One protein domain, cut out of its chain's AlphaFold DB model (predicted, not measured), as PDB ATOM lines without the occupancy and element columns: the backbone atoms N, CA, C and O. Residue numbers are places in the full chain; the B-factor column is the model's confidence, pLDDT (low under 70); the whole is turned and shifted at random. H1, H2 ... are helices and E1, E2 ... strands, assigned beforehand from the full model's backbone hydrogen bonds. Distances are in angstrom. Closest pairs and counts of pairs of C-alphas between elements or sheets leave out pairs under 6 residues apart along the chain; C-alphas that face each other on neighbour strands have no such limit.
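Overview. This is residues 165 to 274 of the 277 residues of the protein "Abi_C domain-containing protein" of Companilactobacillus kimchiensis (UniProt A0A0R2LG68). What would one see first? One wide, strongly twisted antiparallel sheet of eight strands makes a wall built from two four-strand halves that meet side by side at E4 and E8, and a single helix, H1, packs slantwise over one face, above E8 and E7. How does the chain make it? The printed part has 110 residues with eight named strands and one named helix, in the order E1 E2 E3 E4 H1 E5 E6 E7 E8, and across the sheet the order is E1 E2 E3 E4 E8 E7 E6 E5. E1 to E4 and E5 to E8 are each a meander, every strand after the first the antiparallel neighbour of the one before. What are its class and size? It is mostly strand and compact, with a radius of gyration of the C-alphas of 14.1 A and spans of 38 by 34 by 23 A.

Arrangement. Where do the two halves join? E4, residues 200 to 207, and E8, residues 267 to 273, are antiparallel neighbours at 159 degrees, with N 204 and O 270 2.8 A apart, within hydrogen-bond range. Which strands follow on each side? E3, residues 190 to 195, forms a hairpin with E4, with N 191 and O 205 2.8 A apart; E7, residues 255 to 262, forms one with E8, with N 260 and O 269 2.9 A apart. E2, residues 181 to 185, is the antiparallel neighbour of E3, and E6, residues 245 to 250, that of E7; the edge strands are E1, residues 172 to 176, with N 184 and O 172 2.8 A apart across to E2, and E5, residues 239 to 242, with N 247 and O 239 2.8 A apart across to E6. How does the helix stand? H1, residues 218 to 228, is on the sheet at a height of 9.7 A, over E8 and E7, and runs slantwise to the strands, at 52 degrees to E7 on the local plane. The closest C-alphas of H1 and E8 are those of Ile 225 and Ile 270, 7.5 A apart; in H1, 6 of 7 O i to N i+4 pairs are within hydrogen-bond range.

Along the chain. Where do the strands begin and end? E1 begins at C-alpha 172, (70.474, 89.126, -14.569), and E8 ends at C-alpha 273, (51.355, 74.298, -4.659). Which elements are long? From first to last C-alpha E7 measures 23.3 A, E4 20.9 A, E8 18.4 A and E6 17.1 A. Where is H1? It begins at C-alpha 218, (68.827, 61.300, -4.220), and measures 16.2 A.

Size, cuts and confidence. How far does it reach? The two C-alphas farthest apart, those of Glu 178 and Lys 216, are 41.3 A apart. Are there cuts or long links? The printed part has no cut and no long link; the links from E4 to H1 and from H1 to E5 have 10 residues each. Where is confidence low? The mean pLDDT of the printed part is 84.4, and residues 211 to 216, 218 and 274 are under 70.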
ATOM      1  N   VAL A 165      60.226  87.189  -1.361       85.44
ATOM      2  CA  VAL A 165      60.470  88.331  -2.256       85.44
ATOM      3  C   VAL A 165      61.886  88.217  -2.814       85.44
ATOM      4  O   VAL A 165      62.835  88.046  -2.047       85.44
ATOM      5  N   ILE A 166      62.029  88.323  -4.136       88.00
ATOM      6  CA  ILE A 166      63.326  88.204  -4.813       88.00
ATOM      7  C   ILE A 166      64.312  89.290  -4.340       88.00
ATOM      8  O   ILE A 166      63.995  90.481  -4.336       88.00
ATOM      9  N   ASP A 167      65.531  88.882  -3.979       89.75
ATOM     10  CA  ASP A 167      66.707  89.746  -3.852       89.75
ATOM     11  C   ASP A 167      67.541  89.609  -5.139       89.75
ATOM     12  O   ASP A 167      68.301  88.643  -5.275       89.75
ATOM     13  N   PRO A 168      67.419  90.559  -6.088       88.38
ATOM     14  CA  PRO A 168      68.019  90.450  -7.417       88.38
ATOM     15  C   PRO A 168      69.529  90.731  -7.423       88.38
ATOM     16  O   PRO A 168      70.147  90.803  -8.488       88.38
ATOM     17  N   LYS A 169      70.157  90.961  -6.263       88.00
ATOM     18  CA  LYS A 169      71.578  91.299  -6.193       88.00
ATOM     19  C   LYS A 169      72.434  90.157  -6.749       88.00
ATOM     20  O   LYS A 169      72.537  89.101  -6.136       88.00
ATOM     21  N   GLY A 170      73.124  90.427  -7.858       87.00
ATOM     22  CA  GLY A 170      73.970  89.444  -8.546       87.00
ATOM     23  C   GLY A 170      73.240  88.624  -9.613       87.00
ATOM     24  O   GLY A 170      73.849  87.729 -10.190       87.00
ATOM     25  N   MET A 171      71.975  88.946  -9.895       93.44
ATOM     26  CA  MET A 171      71.164  88.288 -10.916       93.44
ATOM     27  C   MET A 171      71.020  89.150 -12.169       93.44
ATOM     28  O   MET A 171      71.031  90.380 -12.112       93.44
ATOM     29  N   GLU A 172      70.836  88.491 -13.307       93.94
ATOM     30  CA  GLU A 172      70.474  89.126 -14.569       93.94
ATOM     31  C   GLU A 172      68.954  89.108 -14.734       93.94
ATOM     32  O   GLU A 172      68.324  88.060 -14.625       93.94
ATOM     33  N   LYS A 173      68.344  90.262 -15.006       93.75
ATOM     34  CA  LYS A 173      66.916  90.332 -15.325       93.75
ATOM     35  C   LYS A 173      66.709  89.908 -16.779       93.75
ATOM     36  O   LYS A 173      67.140  90.620 -17.681       93.75
ATOM     37  N   THR A 174      66.060  88.769 -17.002       92.19
ATOM     38  CA  THR A 174      65.899  88.165 -18.338       92.19
ATOM     39  C   THR A 174      64.541  88.457 -18.973       92.19
ATOM     40  O   THR A 174      64.428  88.452 -20.197       92.19
ATOM     41  N   SER A 175      63.519  88.757 -18.166       88.50
ATOM     42  CA  SER A 175      62.203  89.216 -18.630       88.50
ATOM     43  C   SER A 175      61.634  90.274 -17.693       88.50
ATOM     44  O   SER A 175      61.778  90.177 -16.472       88.50
ATOM     45  N   ASP A 176      60.960  91.266 -18.276       88.88
ATOM     46  CA  ASP A 176      60.250  92.335 -17.576       88.88
ATOM     47  C   ASP A 176      58.997  92.742 -18.356       88.88
ATOM     48  O   ASP A 176      59.030  93.635 -19.204       88.88
ATOM     49  N   SER A 177      57.893  92.042 -18.120       85.44
ATOM     50  CA  SER A 177      56.590  92.389 -18.683       85.44
ATOM     51  C   SER A 177      55.509  92.366 -17.604       85.44
ATOM     52  O   SER A 177      55.708  91.839 -16.508       85.44
ATOM     53  N   GLU A 178      54.333  92.904 -17.930       78.31
ATOM     54  CA  GLU A 178      53.166  92.872 -17.036       78.31
ATOM     55  C   GLU A 178      52.742  91.446 -16.650       78.31
ATOM     56  O   GLU A 178      52.118  91.255 -15.611       78.31
ATOM     57  N   SER A 179      53.082  90.445 -17.469       79.69
ATOM     58  CA  SER A 179      52.715  89.043 -17.254       79.69
ATOM     59  C   SER A 179      53.876  88.146 -16.829       79.69
ATOM     60  O   SER A 179      53.625  87.037 -16.363       79.69
ATOM     61  N   LEU A 180      55.130  88.584 -16.990       82.44
ATOM     62  CA  LEU A 180      56.298  87.734 -16.775       82.44
ATOM     63  C   LEU A 180      57.513  88.533 -16.302       82.44
ATOM     64  O   LEU A 180      58.103  89.323 -17.044       82.44
ATOM     65  N   LEU A 181      57.948  88.235 -15.082       90.00
ATOM     66  CA  LEU A 181      59.154  88.780 -14.478       90.00
ATOM     67  C   LEU A 181      60.116  87.629 -14.170       90.00
ATOM     68  O   LEU A 181      59.756  86.704 -13.441       90.00
ATOM     69  N   MET A 182      61.326  87.675 -14.737       95.38
ATOM     70  CA  MET A 182      62.313  86.599 -14.587       95.38
ATOM     71  C   MET A 182      63.706  87.128 -14.260       95.38
ATOM     72  O   MET A 182      64.154  88.132 -14.824       95.38
ATOM     73  N   TYR A 183      64.397  86.408 -13.378       94.81
ATOM     74  CA  TYR A 183      65.789  86.661 -13.013       94.81
ATOM     75  C   TYR A 183      66.610  85.389 -13.172       94.81
ATOM     76  O   TYR A 183      66.141  84.308 -12.837       94.81
ATOM     77  N   LYS A 184      67.844  85.514 -13.651       94.31
ATOM     78  CA  LYS A 184      68.788  84.410 -13.795       94.31
ATOM     79  C   LYS A 184      69.983  84.605 -12.871       94.31
ATOM     80  O   LYS A 184      70.592  85.673 -12.850       94.31
ATOM     81  N   GLU A 185      70.340  83.556 -12.142       91.62
ATOM     82  CA  GLU A 185      71.532  83.487 -11.304       91.62
ATOM     83  C   GLU A 185      72.496  82.428 -11.841       91.62
ATOM     84  O   GLU A 185      72.168  81.248 -11.967       91.62
ATOM     85  N   ASN A 186      73.723  82.849 -12.138       85.50
ATOM     86  CA  ASN A 186      74.705  81.979 -12.781       85.50
ATOM     87  C   ASN A 186      75.363  80.981 -11.818       85.50
ATOM     88  O   ASN A 186      75.841  79.949 -12.277       85.50
ATOM     89  N   GLN A 187      75.394  81.259 -10.508       79.56
ATOM     90  CA  GLN A 187      76.057  80.387  -9.529       79.56
ATOM     91  C   GLN A 187      75.397  79.005  -9.447       79.56
ATOM     92  O   GLN A 187      76.099  77.999  -9.411       79.56
ATOM     93  N   PHE A 188      74.063  78.967  -9.452       75.06
ATOM     94  CA  PHE A 188      73.274  77.734  -9.396       75.06
ATOM     95  C   PHE A 188      72.619  77.385 -10.736       75.06
ATOM     96  O   PHE A 188      71.831  76.448 -10.802       75.06
ATOM     97  N   ASN A 189      72.919  78.149 -11.797       87.75
ATOM     98  CA  ASN A 189      72.230  78.082 -13.088       87.75
ATOM     99  C   ASN A 189      70.696  78.064 -12.920       87.75
ATOM    100  O   ASN A 189      69.983  77.261 -13.528       87.75
ATOM    101  N   ALA A 190      70.222  78.939 -12.030       92.38
ATOM    102  CA  ALA A 190      68.841  79.012 -11.591       92.38
ATOM    103  C   ALA A 190      68.126  80.175 -12.280       92.38
ATOM    104  O   ALA A 190      68.667  81.277 -12.409       92.38
ATOM    105  N   THR A 191      66.893  79.930 -12.700       95.31
ATOM    106  CA  THR A 191      65.988  80.932 -13.252       95.31
ATOM    107  C   THR A 191      64.787  81.066 -12.329       95.31
ATOM    108  O   THR A 191      64.050  80.114 -12.089       95.31
ATOM    109  N   TYR A 192      64.594  82.266 -11.801       94.81
ATOM    110  CA  TYR A 192      63.520  82.619 -10.888       94.81
ATOM    111  C   TYR A 192      62.365  83.208 -11.674       94.81
ATOM    112  O   TYR A 192      62.533  84.216 -12.363       94.81
ATOM    113  N   MET A 193      61.187  82.618 -11.521       94.81
ATOM    114  CA  MET A 193      59.944  83.174 -12.026       94.81
ATOM    115  C   MET A 193      59.212  83.884 -10.893       94.81
ATOM    116  O   MET A 193      58.967  83.324  -9.817       94.81
ATOM    117  N   VAL A 194      58.890  85.148 -11.135       90.00
ATOM    118  CA  VAL A 194      58.431  86.076 -10.111       90.00
ATOM    119  C   VAL A 194      57.082  86.647 -10.513       90.00
ATOM    120  O   VAL A 194      56.865  86.997 -11.671       90.00
ATOM    121  N   THR A 195      56.168  86.757  -9.553       82.75
ATOM    122  CA  THR A 195      54.860  87.373  -9.779       82.75
ATOM    123  C   THR A 195      55.048  88.885  -9.969       82.75
ATOM    124  O   THR A 195      55.529  89.558  -9.043       82.75
ATOM    125  N   PRO A 196      54.687  89.453 -11.136       76.19
ATOM    126  CA  PRO A 196      54.768  90.893 -11.351       76.19
ATOM    127  C   PRO A 196      53.921  91.652 -10.318       76.19
ATOM    128  O   PRO A 196      52.813  91.248  -9.972       76.19
ATOM    129  N   GLY A 197      54.451  92.758  -9.797       73.81
ATOM    130  CA  GLY A 197      53.759  93.631  -8.843       73.81
ATOM    131  C   GLY A 197      54.079  93.375  -7.367       73.81
ATOM    132  O   GLY A 197      54.259  94.344  -6.635       73.81
ATOM    133  N   ASN A 198      54.212  92.119  -6.924       72.62
ATOM    134  CA  ASN A 198      54.605  91.804  -5.536       72.62
ATOM    135  C   ASN A 198      56.030  91.237  -5.405       72.62
ATOM    136  O   ASN A 198      56.532  91.105  -4.291       72.62
ATOM    137  N   ASN A 199      56.693  90.944  -6.529       83.06
ATOM    138  CA  ASN A 199      58.061  90.432  -6.585       83.06
ATOM    139  C   ASN A 199      58.273  89.100  -5.833       83.06
ATOM    140  O   ASN A 199      59.397  88.783  -5.440       83.06
ATOM    141  N   VAL A 200      57.211  88.309  -5.648       84.50
ATOM    142  CA  VAL A 200      57.264  87.010  -4.967       84.50
ATOM    143  C   VAL A 200      57.612  85.901  -5.953       84.50
ATOM    144  O   VAL A 200      56.967  85.759  -6.996       84.50
ATOM    145  N   ILE A 201      58.616  85.100  -5.607       90.00
ATOM    146  CA  ILE A 201      59.050  83.936  -6.385       90.00
ATOM    147  C   ILE A 201      57.970  82.859  -6.287       90.00
ATOM    148  O   ILE A 201      57.678  82.376  -5.192       90.00
ATOM    149  N   TYR A 202      57.385  82.464  -7.416       90.19
ATOM    150  CA  TYR A 202      56.401  81.373  -7.448       90.19
ATOM    151  C   TYR A 202      56.996  80.063  -7.974       90.19
ATOM    152  O   TYR A 202      56.487  78.990  -7.645       90.19
ATOM    153  N   GLN A 203      58.081  80.147  -8.749       94.56
ATOM    154  CA  GLN A 203      58.786  78.995  -9.296       94.56
ATOM    155  C   GLN A 203      60.280  79.295  -9.470       94.56
ATOM    156  O   GLN A 203      60.671  80.423  -9.777       94.56
ATOM    157  N   VAL A 204      61.104  78.266  -9.300       95.00
ATOM    158  CA  VAL A 204      62.523  78.251  -9.650       95.00
ATOM    159  C   VAL A 204      62.773  77.077 -10.581       95.00
ATOM    160  O   VAL A 204      62.290  75.970 -10.351       95.00
ATOM    161  N   GLU A 205      63.527  77.339 -11.637       94.75
ATOM    162  CA  GLU A 205      63.988  76.364 -12.612       94.75
ATOM    163  C   GLU A 205      65.509  76.255 -12.525       94.75
ATOM    164  O   GLU A 205      66.211  77.259 -12.636       94.75
ATOM    165  N   ILE A 206      66.021  75.048 -12.317       91.75
ATOM    166  CA  ILE A 206      67.448  74.778 -12.145       91.75
ATOM    167  C   ILE A 206      67.884  73.840 -13.258       91.75
ATOM    168  O   ILE A 206      67.312  72.766 -13.437       91.75
ATOM    169  N   HIS A 207      68.924  74.236 -13.977       88.31
ATOM    170  CA  HIS A 207      69.543  73.402 -14.998       88.31
ATOM    171  C   HIS A 207      70.730  72.655 -14.391       88.31
ATOM    172  O   HIS A 207      71.748  73.267 -14.046       88.31
ATOM    173  N   LEU A 208      70.600  71.336 -14.271       82.62
ATOM    174  CA  LEU A 208      71.586  70.503 -13.594       82.62
ATOM    175  C   LEU A 208      72.815  70.233 -14.483       82.62
ATOM    176  O   LEU A 208      72.698  70.123 -15.709       82.62
ATOM    177  N   PRO A 209      74.018  70.121 -13.892       73.88
ATOM    178  CA  PRO A 209      75.230  69.844 -14.651       73.88
ATOM    179  C   PRO A 209      75.291  68.369 -15.088       73.88
ATOM    180  O   PRO A 209      75.686  67.499 -14.321       73.88
ATOM    181  N   GLY A 210      74.971  68.097 -16.357       70.06
ATOM    182  CA  GLY A 210      75.137  66.774 -16.978       70.06
ATOM    183  C   GLY A 210      73.953  65.818 -16.780       70.06
ATOM    184  O   GLY A 210      72.920  66.200 -16.245       70.06
ATOM    185  N   PHE A 211      74.096  64.577 -17.267       64.12
ATOM    186  CA  PHE A 211      73.100  63.512 -17.080       64.12
ATOM    187  C   PHE A 211      73.214  62.945 -15.662       64.12
ATOM    188  O   PHE A 211      74.243  62.360 -15.328       64.12
ATOM    189  N   ILE A 212      72.165  63.113 -14.856       65.00
ATOM    190  CA  ILE A 212      72.118  62.696 -13.447       65.00
ATOM    191  C   ILE A 212      71.031  61.631 -13.279       65.00
ATOM    192  O   ILE A 212      69.922  61.783 -13.797       65.00
ATOM    193  N   ASP A 213      71.349  60.532 -12.588       66.62
ATOM    194  CA  ASP A 213      70.419  59.423 -12.369       66.62
ATOM    195  C   ASP A 213      69.674  59.645 -11.050       66.62
ATOM    196  O   ASP A 213      70.199  59.414  -9.963       66.62
ATOM    197  N   PHE A 214      68.428  60.109 -11.154       63.59
ATOM    198  CA  PHE A 214      67.616  60.493  -9.998       63.59
ATOM    199  C   PHE A 214      67.482  59.398  -8.935       63.59
ATOM    200  O   PHE A 214      67.446  59.701  -7.745       63.59
ATOM    201  N   ASP A 215      67.446  58.132  -9.351       64.31
ATOM    202  CA  ASP A 215      67.243  57.015  -8.428       64.31
ATOM    203  C   ASP A 215      68.530  56.655  -7.661       64.31
ATOM    204  O   ASP A 215      68.484  55.910  -6.683       64.31
ATOM    205  N   LYS A 216      69.688  57.169  -8.098       65.56
ATOM    206  CA  LYS A 216      71.001  56.917  -7.481       65.56
ATOM    207  C   LYS A 216      71.589  58.130  -6.770       65.56
ATOM    208  O   LYS A 216      72.390  57.944  -5.861       65.56
ATOM    209  N   ASP A 217      71.170  59.331  -7.155       71.50
ATOM    210  CA  ASP A 217      71.739  60.600  -6.693       71.50
ATOM    211  C   ASP A 217      70.764  61.383  -5.784       71.50
ATOM    212  O   ASP A 217      70.779  62.609  -5.742       71.50
ATOM    213  N   GLU A 218      69.891  60.694  -5.044       69.25
ATOM    214  CA  GLU A 218      68.827  61.300  -4.220       69.25
ATOM    215  C   GLU A 218      69.327  62.390  -3.246       69.25
ATOM    216  O   GLU A 218      68.677  63.427  -3.083       69.25
ATOM    217  N   GLU A 219      70.500  62.189  -2.639       70.44
ATOM    218  CA  GLU A 219      71.149  63.160  -1.746       70.44
ATOM    219  C   GLU A 219      71.541  64.442  -2.501       70.44
ATOM    220  O   GLU A 219      71.260  65.548  -2.044       70.44
ATOM    221  N   PHE A 220      72.064  64.304  -3.722       73.00
ATOM    222  CA  PHE A 220      72.425  65.434  -4.576       73.00
ATOM    223  C   PHE A 220      71.206  66.299  -4.920       73.00
ATOM    224  O   PHE A 220      71.270  67.520  -4.812       73.00
ATOM    225  N   PHE A 221      70.066  65.704  -5.288       76.06
ATOM    226  CA  PHE A 221      68.848  66.485  -5.559       76.06
ATOM    227  C   PHE A 221      68.301  67.158  -4.303       76.06
ATOM    228  O   PHE A 221      67.754  68.261  -4.381       76.06
ATOM    229  N   SER A 222      68.462  66.507  -3.153       76.94
ATOM    230  CA  SER A 222      67.996  67.031  -1.876       76.94
ATOM    231  C   SER A 222      68.714  68.323  -1.492       76.94
ATOM    232  O   SER A 222      68.048  69.281  -1.094       76.94
ATOM    233  N   ASP A 223      70.024  68.399  -1.732       79.25
ATOM    234  CA  ASP A 223      70.822  69.609  -1.513       79.25
ATOM    235  C   ASP A 223      70.354  70.784  -2.386       79.25
ATOM    236  O   ASP A 223      70.223  71.914  -1.906       79.25
ATOM    237  N   TYR A 224      70.043  70.530  -3.666       83.06
ATOM    238  CA  TYR A 224      69.503  71.570  -4.546       83.06
ATOM    239  C   TYR A 224      68.125  72.029  -4.075       83.06
ATOM    240  O   TYR A 224      67.904  73.230  -3.963       83.06
ATOM    241  N   ILE A 225      67.211  71.105  -3.758       87.44
ATOM    242  CA  ILE A 225      65.851  71.449  -3.315       87.44
ATOM    243  C   ILE A 225      65.895  72.264  -2.019       87.44
ATOM    244  O   ILE A 225      65.235  73.304  -1.939       87.44
ATOM    245  N   GLN A 226      66.713  71.857  -1.040       87.44
ATOM    246  CA  GLN A 226      66.878  72.573   0.228       87.44
ATOM    247  C   GLN A 226      67.308  74.027   0.042       87.44
ATOM    248  O   GLN A 226      66.935  74.865   0.857       87.44
ATOM    249  N   GLY A 227      68.033  74.370  -1.025       87.62
ATOM    250  CA  GLY A 227      68.382  75.761  -1.329       87.62
ATOM    251  C   GLY A 227      67.165  76.671  -1.545       87.62
ATOM    252  O   GLY A 227      67.222  77.854  -1.211       87.62
ATOM    253  N   PHE A 228      66.049  76.120  -2.035       90.06
ATOM    254  CA  PHE A 228      64.898  76.892  -2.518       90.06
ATOM    255  C   PHE A 228      63.602  76.663  -1.734       90.06
ATOM    256  O   PHE A 228      62.595  77.303  -2.038       90.06
ATOM    257  N   VAL A 229      63.607  75.802  -0.715       90.81
ATOM    258  CA  VAL A 229      62.469  75.577   0.195       90.81
ATOM    259  C   VAL A 229      62.811  76.004   1.628       90.81
ATOM    260  O   VAL A 229      63.966  76.309   1.938       90.81
ATOM    261  N   GLU A 230      61.814  76.079   2.514       88.75
ATOM    262  CA  GLU A 230      62.052  76.395   3.932       88.75
ATOM    263  C   GLU A 230      62.901  75.324   4.632       88.75
ATOM    264  O   GLU A 230      62.833  74.146   4.303       88.75
ATOM    265  N   ASP A 231      63.668  75.742   5.641       88.19
ATOM    266  CA  ASP A 231      64.604  74.868   6.365       88.19
ATOM    267  C   ASP A 231      63.914  73.770   7.196       88.19
ATOM    268  O   ASP A 231      64.570  72.843   7.657       88.19
ATOM    269  N   ASP A 232      62.602  73.881   7.421       86.31
ATOM    270  CA  ASP A 232      61.796  72.864   8.104       86.31
ATOM    271  C   ASP A 232      61.228  71.801   7.153       86.31
ATOM    272  O   ASP A 232      60.472  70.931   7.584       86.31
ATOM    273  N   VAL A 233      61.550  71.883   5.859       87.94
ATOM    274  CA  VAL A 233      61.196  70.857   4.883       87.94
ATOM    275  C   VAL A 233      62.201  69.715   4.961       87.94
ATOM    276  O   VAL A 233      63.380  69.872   4.642       87.94
ATOM    277  N   HIS A 234      61.694  68.547   5.334       82.94
ATOM    278  CA  HIS A 234      62.425  67.290   5.331       82.94
ATOM    279  C   HIS A 234      62.276  66.628   3.961       82.94
ATOM    280  O   HIS A 234      61.166  66.361   3.499       82.94
ATOM    281  N   VAL A 235      63.392  66.417   3.269       72.94
ATOM    282  CA  VAL A 235      63.391  65.948   1.872       72.94
ATOM    283  C   VAL A 235      63.062  64.452   1.796       72.94
ATOM    284  O   VAL A 235      62.509  63.961   0.812       72.94
ATOM    285  N   GLU A 236      63.353  63.749   2.883       73.81
ATOM    286  CA  GLU A 236      62.984  62.372   3.169       73.81
ATOM    287  C   GLU A 236      61.464  62.156   3.286       73.81
ATOM    288  O   GLU A 236      60.979  61.076   2.954       73.81
ATOM    289  N   ASP A 237      60.695  63.185   3.657       79.19
ATOM    290  CA  ASP A 237      59.237  63.110   3.850       79.19
ATOM    291  C   ASP A 237      58.445  63.333   2.542       79.19
ATOM    292  O   ASP A 237      57.260  63.680   2.558       79.19
ATOM    293  N   LYS A 238      59.094  63.169   1.383       83.44
ATOM    294  CA  LYS A 238      58.484  63.436   0.075       83.44
ATOM    295  C   LYS A 238      57.367  62.456  -0.268       83.44
ATOM    296  O   LYS A 238      57.495  61.241  -0.124       83.44
ATOM    297  N   GLU A 239      56.299  62.984  -0.856       85.88
ATOM    298  CA  GLU A 239      55.218  62.191  -1.436       85.88
ATOM    299  C   GLU A 239      55.343  62.181  -2.962       85.88
ATOM    300  O   GLU A 239      55.362  63.235  -3.603       85.88
ATOM    301  N   GLN A 240      55.414  60.999  -3.579       86.69
ATOM    302  CA  GLN A 240      55.387  60.900  -5.037       86.69
ATOM    303  C   GLN A 240      53.947  61.048  -5.539       86.69
ATOM    304  O   GLN A 240      53.089  60.219  -5.249       86.69
ATOM    305  N   THR A 241      53.693  62.085  -6.337       86.19
ATOM    306  CA  THR A 241      52.348  62.413  -6.849       86.19
ATOM    307  C   THR A 241      52.201  62.171  -8.351       86.19
ATOM    308  O   THR A 241      51.098  62.234  -8.893       86.19
ATOM    309  N   GLY A 242      53.301  61.855  -9.039       84.25
ATOM    310  CA  GLY A 242      53.312  61.523 -10.459       84.25
ATOM    311  C   GLY A 242      54.660  60.988 -10.938       84.25
ATOM    312  O   GLY A 242      55.577  60.722 -10.155       84.25
ATOM    313  N   ILE A 243      54.786  60.826 -12.256       82.06
ATOM    314  CA  ILE A 243      56.054  60.447 -12.890       82.06
ATOM    315  C   ILE A 243      57.032  61.610 -12.711       82.06
ATOM    316  O   ILE A 243      56.758  62.708 -13.187       82.06
ATOM    317  N   ASN A 244      58.150  61.360 -12.022       84.62
ATOM    318  CA  ASN A 244      59.179  62.362 -11.714       84.62
ATOM    319  C   ASN A 244      58.629  63.628 -11.022       84.62
ATOM    320  O   ASN A 244      59.148  64.727 -11.229       84.62
ATOM    321  N   LYS A 245      57.557  63.477 -10.238       89.06
ATOM    322  CA  LYS A 245      56.870  64.575  -9.560       89.06
ATOM    323  C   LYS A 245      56.663  64.248  -8.085       89.06
ATOM    324  O   LYS A 245      56.090  63.207  -7.747       89.06
ATOM    325  N   TYR A 246      57.110  65.159  -7.229       89.06
ATOM    326  CA  TYR A 246      57.182  64.991  -5.782       89.06
ATOM    327  C   TYR A 246      56.569  66.196  -5.070       89.06
ATOM    328  O   TYR A 246      56.650  67.324  -5.559       89.06
ATOM    329  N   GLN A 247      55.955  65.956  -3.916       91.44
ATOM    330  CA  GLN A 247      55.459  66.995  -3.021       91.44
ATOM    331  C   GLN A 247      56.207  66.967  -1.691       91.44
ATOM    332  O   GLN A 247      56.494  65.900  -1.152       91.44
ATOM    333  N   TYR A 248      56.474  68.157  -1.162       90.38
ATOM    334  CA  TYR A 248      57.144  68.384   0.116       90.38
ATOM    335  C   TYR A 248      56.305  69.331   0.963       90.38
ATOM    336  O   TYR A 248      55.761  70.296   0.434       90.38
ATOM    337  N   TYR A 249      56.206  69.100   2.268       89.75
ATOM    338  CA  TYR A 249      55.405  69.933   3.167       89.75
ATOM    339  C   TYR A 249      56.303  70.743   4.108       89.75
ATOM    340  O   TYR A 249      57.267  70.206   4.643       89.75
ATOM    341  N   SER A 250      55.977  72.021   4.330       87.19
ATOM    342  CA  SER A 250      56.573  72.827   5.410       87.19
ATOM    343  C   SER A 250      55.590  72.916   6.582       87.19
ATOM    344  O   SER A 250      54.594  73.640   6.477       87.19
ATOM    345  N   PRO A 251      55.836  72.231   7.715       84.31
ATOM    346  CA  PRO A 251      55.011  72.347   8.923       84.31
ATOM    347  C   PRO A 251      54.881  73.775   9.473       84.31
ATOM    348  O   PRO A 251      53.839  74.164  10.026       84.31
ATOM    349  N   LYS A 252      55.945  74.568   9.338       80.94
ATOM    350  CA  LYS A 252      56.015  75.965   9.756       80.94
ATOM    351  C   LYS A 252      55.082  76.806   8.907       80.94
ATOM    352  O   LYS A 252      54.265  77.530   9.473       80.94
ATOM    353  N   LYS A 253      55.152  76.696   7.579       79.50
ATOM    354  CA  LYS A 253      54.353  77.536   6.676       79.50
ATOM    355  C   LYS A 253      52.974  76.986   6.342       79.50
ATOM    356  O   LYS A 253      52.101  77.766   5.976       79.50
ATOM    357  N   ASP A 254      52.759  75.692   6.551       79.94
ATOM    358  CA  ASP A 254      51.503  74.987   6.290       79.94
ATOM    359  C   ASP A 254      51.085  75.027   4.813       79.94
ATOM    360  O   ASP A 254      49.936  75.296   4.480       79.94
ATOM    361  N   PHE A 255      52.042  74.792   3.915       83.12
ATOM    362  CA  PHE A 255      51.781  74.608   2.490       83.12
ATOM    363  C   PHE A 255      52.755  73.599   1.878       83.12
ATOM    364  O   PHE A 255      53.762  73.230   2.491       83.12
ATOM    365  N   PHE A 256      52.436  73.165   0.659       88.56
ATOM    366  CA  PHE A 256      53.231  72.202  -0.091       88.56
ATOM    367  C   PHE A 256      54.096  72.893  -1.151       88.56
ATOM    368  O   PHE A 256      53.682  73.868  -1.784       88.56
ATOM    369  N   TYR A 257      55.290  72.356  -1.353       91.44
ATOM    370  CA  TYR A 257      56.109  72.584  -2.533       91.44
ATOM    371  C   TYR A 257      55.908  71.420  -3.489       91.44
ATOM    372  O   TYR A 257      55.795  70.268  -3.072       91.44
ATOM    373  N   GLU A 258      55.899  71.729  -4.772       93.19
ATOM    374  CA  GLU A 258      55.886  70.758  -5.848       93.19
ATOM    375  C   GLU A 258      57.226  70.799  -6.573       93.19
ATOM    376  O   GLU A 258      57.698  71.869  -6.967       93.19
ATOM    377  N   VAL A 259      57.810  69.621  -6.767       91.88
ATOM    378  CA  VAL A 259      59.059  69.431  -7.493       91.88
ATOM    379  C   VAL A 259      58.803  68.515  -8.678       91.88
ATOM    380  O   VAL A 259      58.353  67.383  -8.503       91.88
ATOM    381  N   THR A 260      59.103  68.997  -9.880       91.56
ATOM    382  CA  THR A 260      59.006  68.229 -11.125       91.56
ATOM    383  C   THR A 260      60.375  68.132 -11.776       91.56
ATOM    384  O   THR A 260      61.107  69.117 -11.844       91.56
ATOM    385  N   ILE A 261      60.710  66.945 -12.271       87.81
ATOM    386  CA  ILE A 261      62.020  66.656 -12.852       87.81
ATOM    387  C   ILE A 261      61.843  66.251 -14.304       87.81
ATOM    388  O   ILE A 261      61.212  65.235 -14.615       87.81
ATOM    389  N   ASN A 262      62.433  67.040 -15.194       87.62
ATOM    390  CA  ASN A 262      62.486  66.729 -16.608       87.62
ATOM    391  C   ASN A 262      63.799  66.002 -16.919       87.62
ATOM    392  O   ASN A 262      64.861  66.613 -17.032       87.62
ATOM    393  N   LYS A 263      63.715  64.674 -17.049       80.38
ATOM    394  CA  LYS A 263      64.870  63.805 -17.337       80.38
ATOM    395  C   LYS A 263      65.443  64.014 -18.744       80.38
ATOM    396  O   LYS A 263      66.611  63.712 -18.957       80.38
ATOM    397  N   ASP A 264      64.651  64.531 -19.683       81.12
ATOM    398  CA  ASP A 264      65.098  64.738 -21.066       81.12
ATOM    399  C   ASP A 264      65.962  66.000 -21.198       81.12
ATOM    400  O   ASP A 264      66.877  66.047 -22.023       81.12
ATOM    401  N   THR A 265      65.691  67.015 -20.373       83.06
ATOM    402  CA  THR A 265      66.394  68.309 -20.384       83.06
ATOM    403  C   THR A 265      67.334  68.510 -19.191       83.06
ATOM    404  O   THR A 265      68.097  69.473 -19.184       83.06
ATOM    405  N   ASN A 266      67.340  67.594 -18.213       84.50
ATOM    406  CA  ASN A 266      68.029  67.734 -16.920       84.50
ATOM    407  C   ASN A 266      67.631  69.016 -16.166       84.50
ATOM    408  O   ASN A 266      68.462  69.688 -15.548       84.50
ATOM    409  N   GLU A 267      66.342  69.345 -16.210       88.94
ATOM    410  CA  GLU A 267      65.773  70.499 -15.517       88.94
ATOM    411  C   GLU A 267      65.008  70.062 -14.266       88.94
ATOM    412  O   GLU A 267      64.259  69.077 -14.262       88.94
ATOM    413  N   LEU A 268      65.181  70.840 -13.203       90.88
ATOM    414  CA  LEU A 268      64.465  70.720 -11.945       90.88
ATOM    415  C   LEU A 268      63.572  71.949 -11.770       90.88
ATOM    416  O   LEU A 268      64.060  73.075 -11.690       90.88
ATOM    417  N   PHE A 269      62.266  71.724 -11.679       93.38
ATOM    418  CA  PHE A 269      61.269  72.760 -11.439       93.38
ATOM    419  C   PHE A 269      60.765  72.648 -10.008       93.38
ATOM    420  O   PHE A 269      60.248  71.604  -9.621       93.38
ATOM    421  N   ILE A 270      60.883  73.724  -9.237       93.88
ATOM    422  CA  ILE A 270      60.398  73.812  -7.858       93.88
ATOM    423  C   ILE A 270      59.373  74.938  -7.810       93.88
ATOM    424  O   ILE A 270      59.675  76.063  -8.197       93.88
ATOM    425  N   SER A 271      58.163  74.660  -7.339       93.12
ATOM    426  CA  SER A 271      57.080  75.646  -7.259       93.12
ATOM    427  C   SER A 271      56.282  75.488  -5.970       93.12
ATOM    428  O   SER A 271      56.362  74.464  -5.290       93.12
ATOM    429  N   ARG A 272      55.507  76.512  -5.611       84.94
ATOM    430  CA  ARG A 272      54.533  76.405  -4.520       84.94
ATOM    431  C   ARG A 272      53.224  75.824  -5.047       84.94
ATOM    432  O   ARG A 272      52.670  76.344  -6.013       84.94
ATOM    433  N   ASP A 273      52.693  74.812  -4.370       75.56
ATOM    434  CA  ASP A 273      51.355  74.298  -4.659       75.56
ATOM    435  C   ASP A 273      50.298  75.222  -4.029       75.56
ATOM    436  O   ASP A 273      50.226  75.384  -2.808       75.56
ATOM    437  N   TYR A 274      49.478  75.847  -4.876       63.12
ATOM    438  CA  TYR A 274      48.365  76.707  -4.461       63.12
ATOM    439  C   TYR A 274      47.013  75.974  -4.429       63.12
ATOM    440  O   TYR A 274      46.010  76.577  -4.058       63.12
TER     441      TYR A 274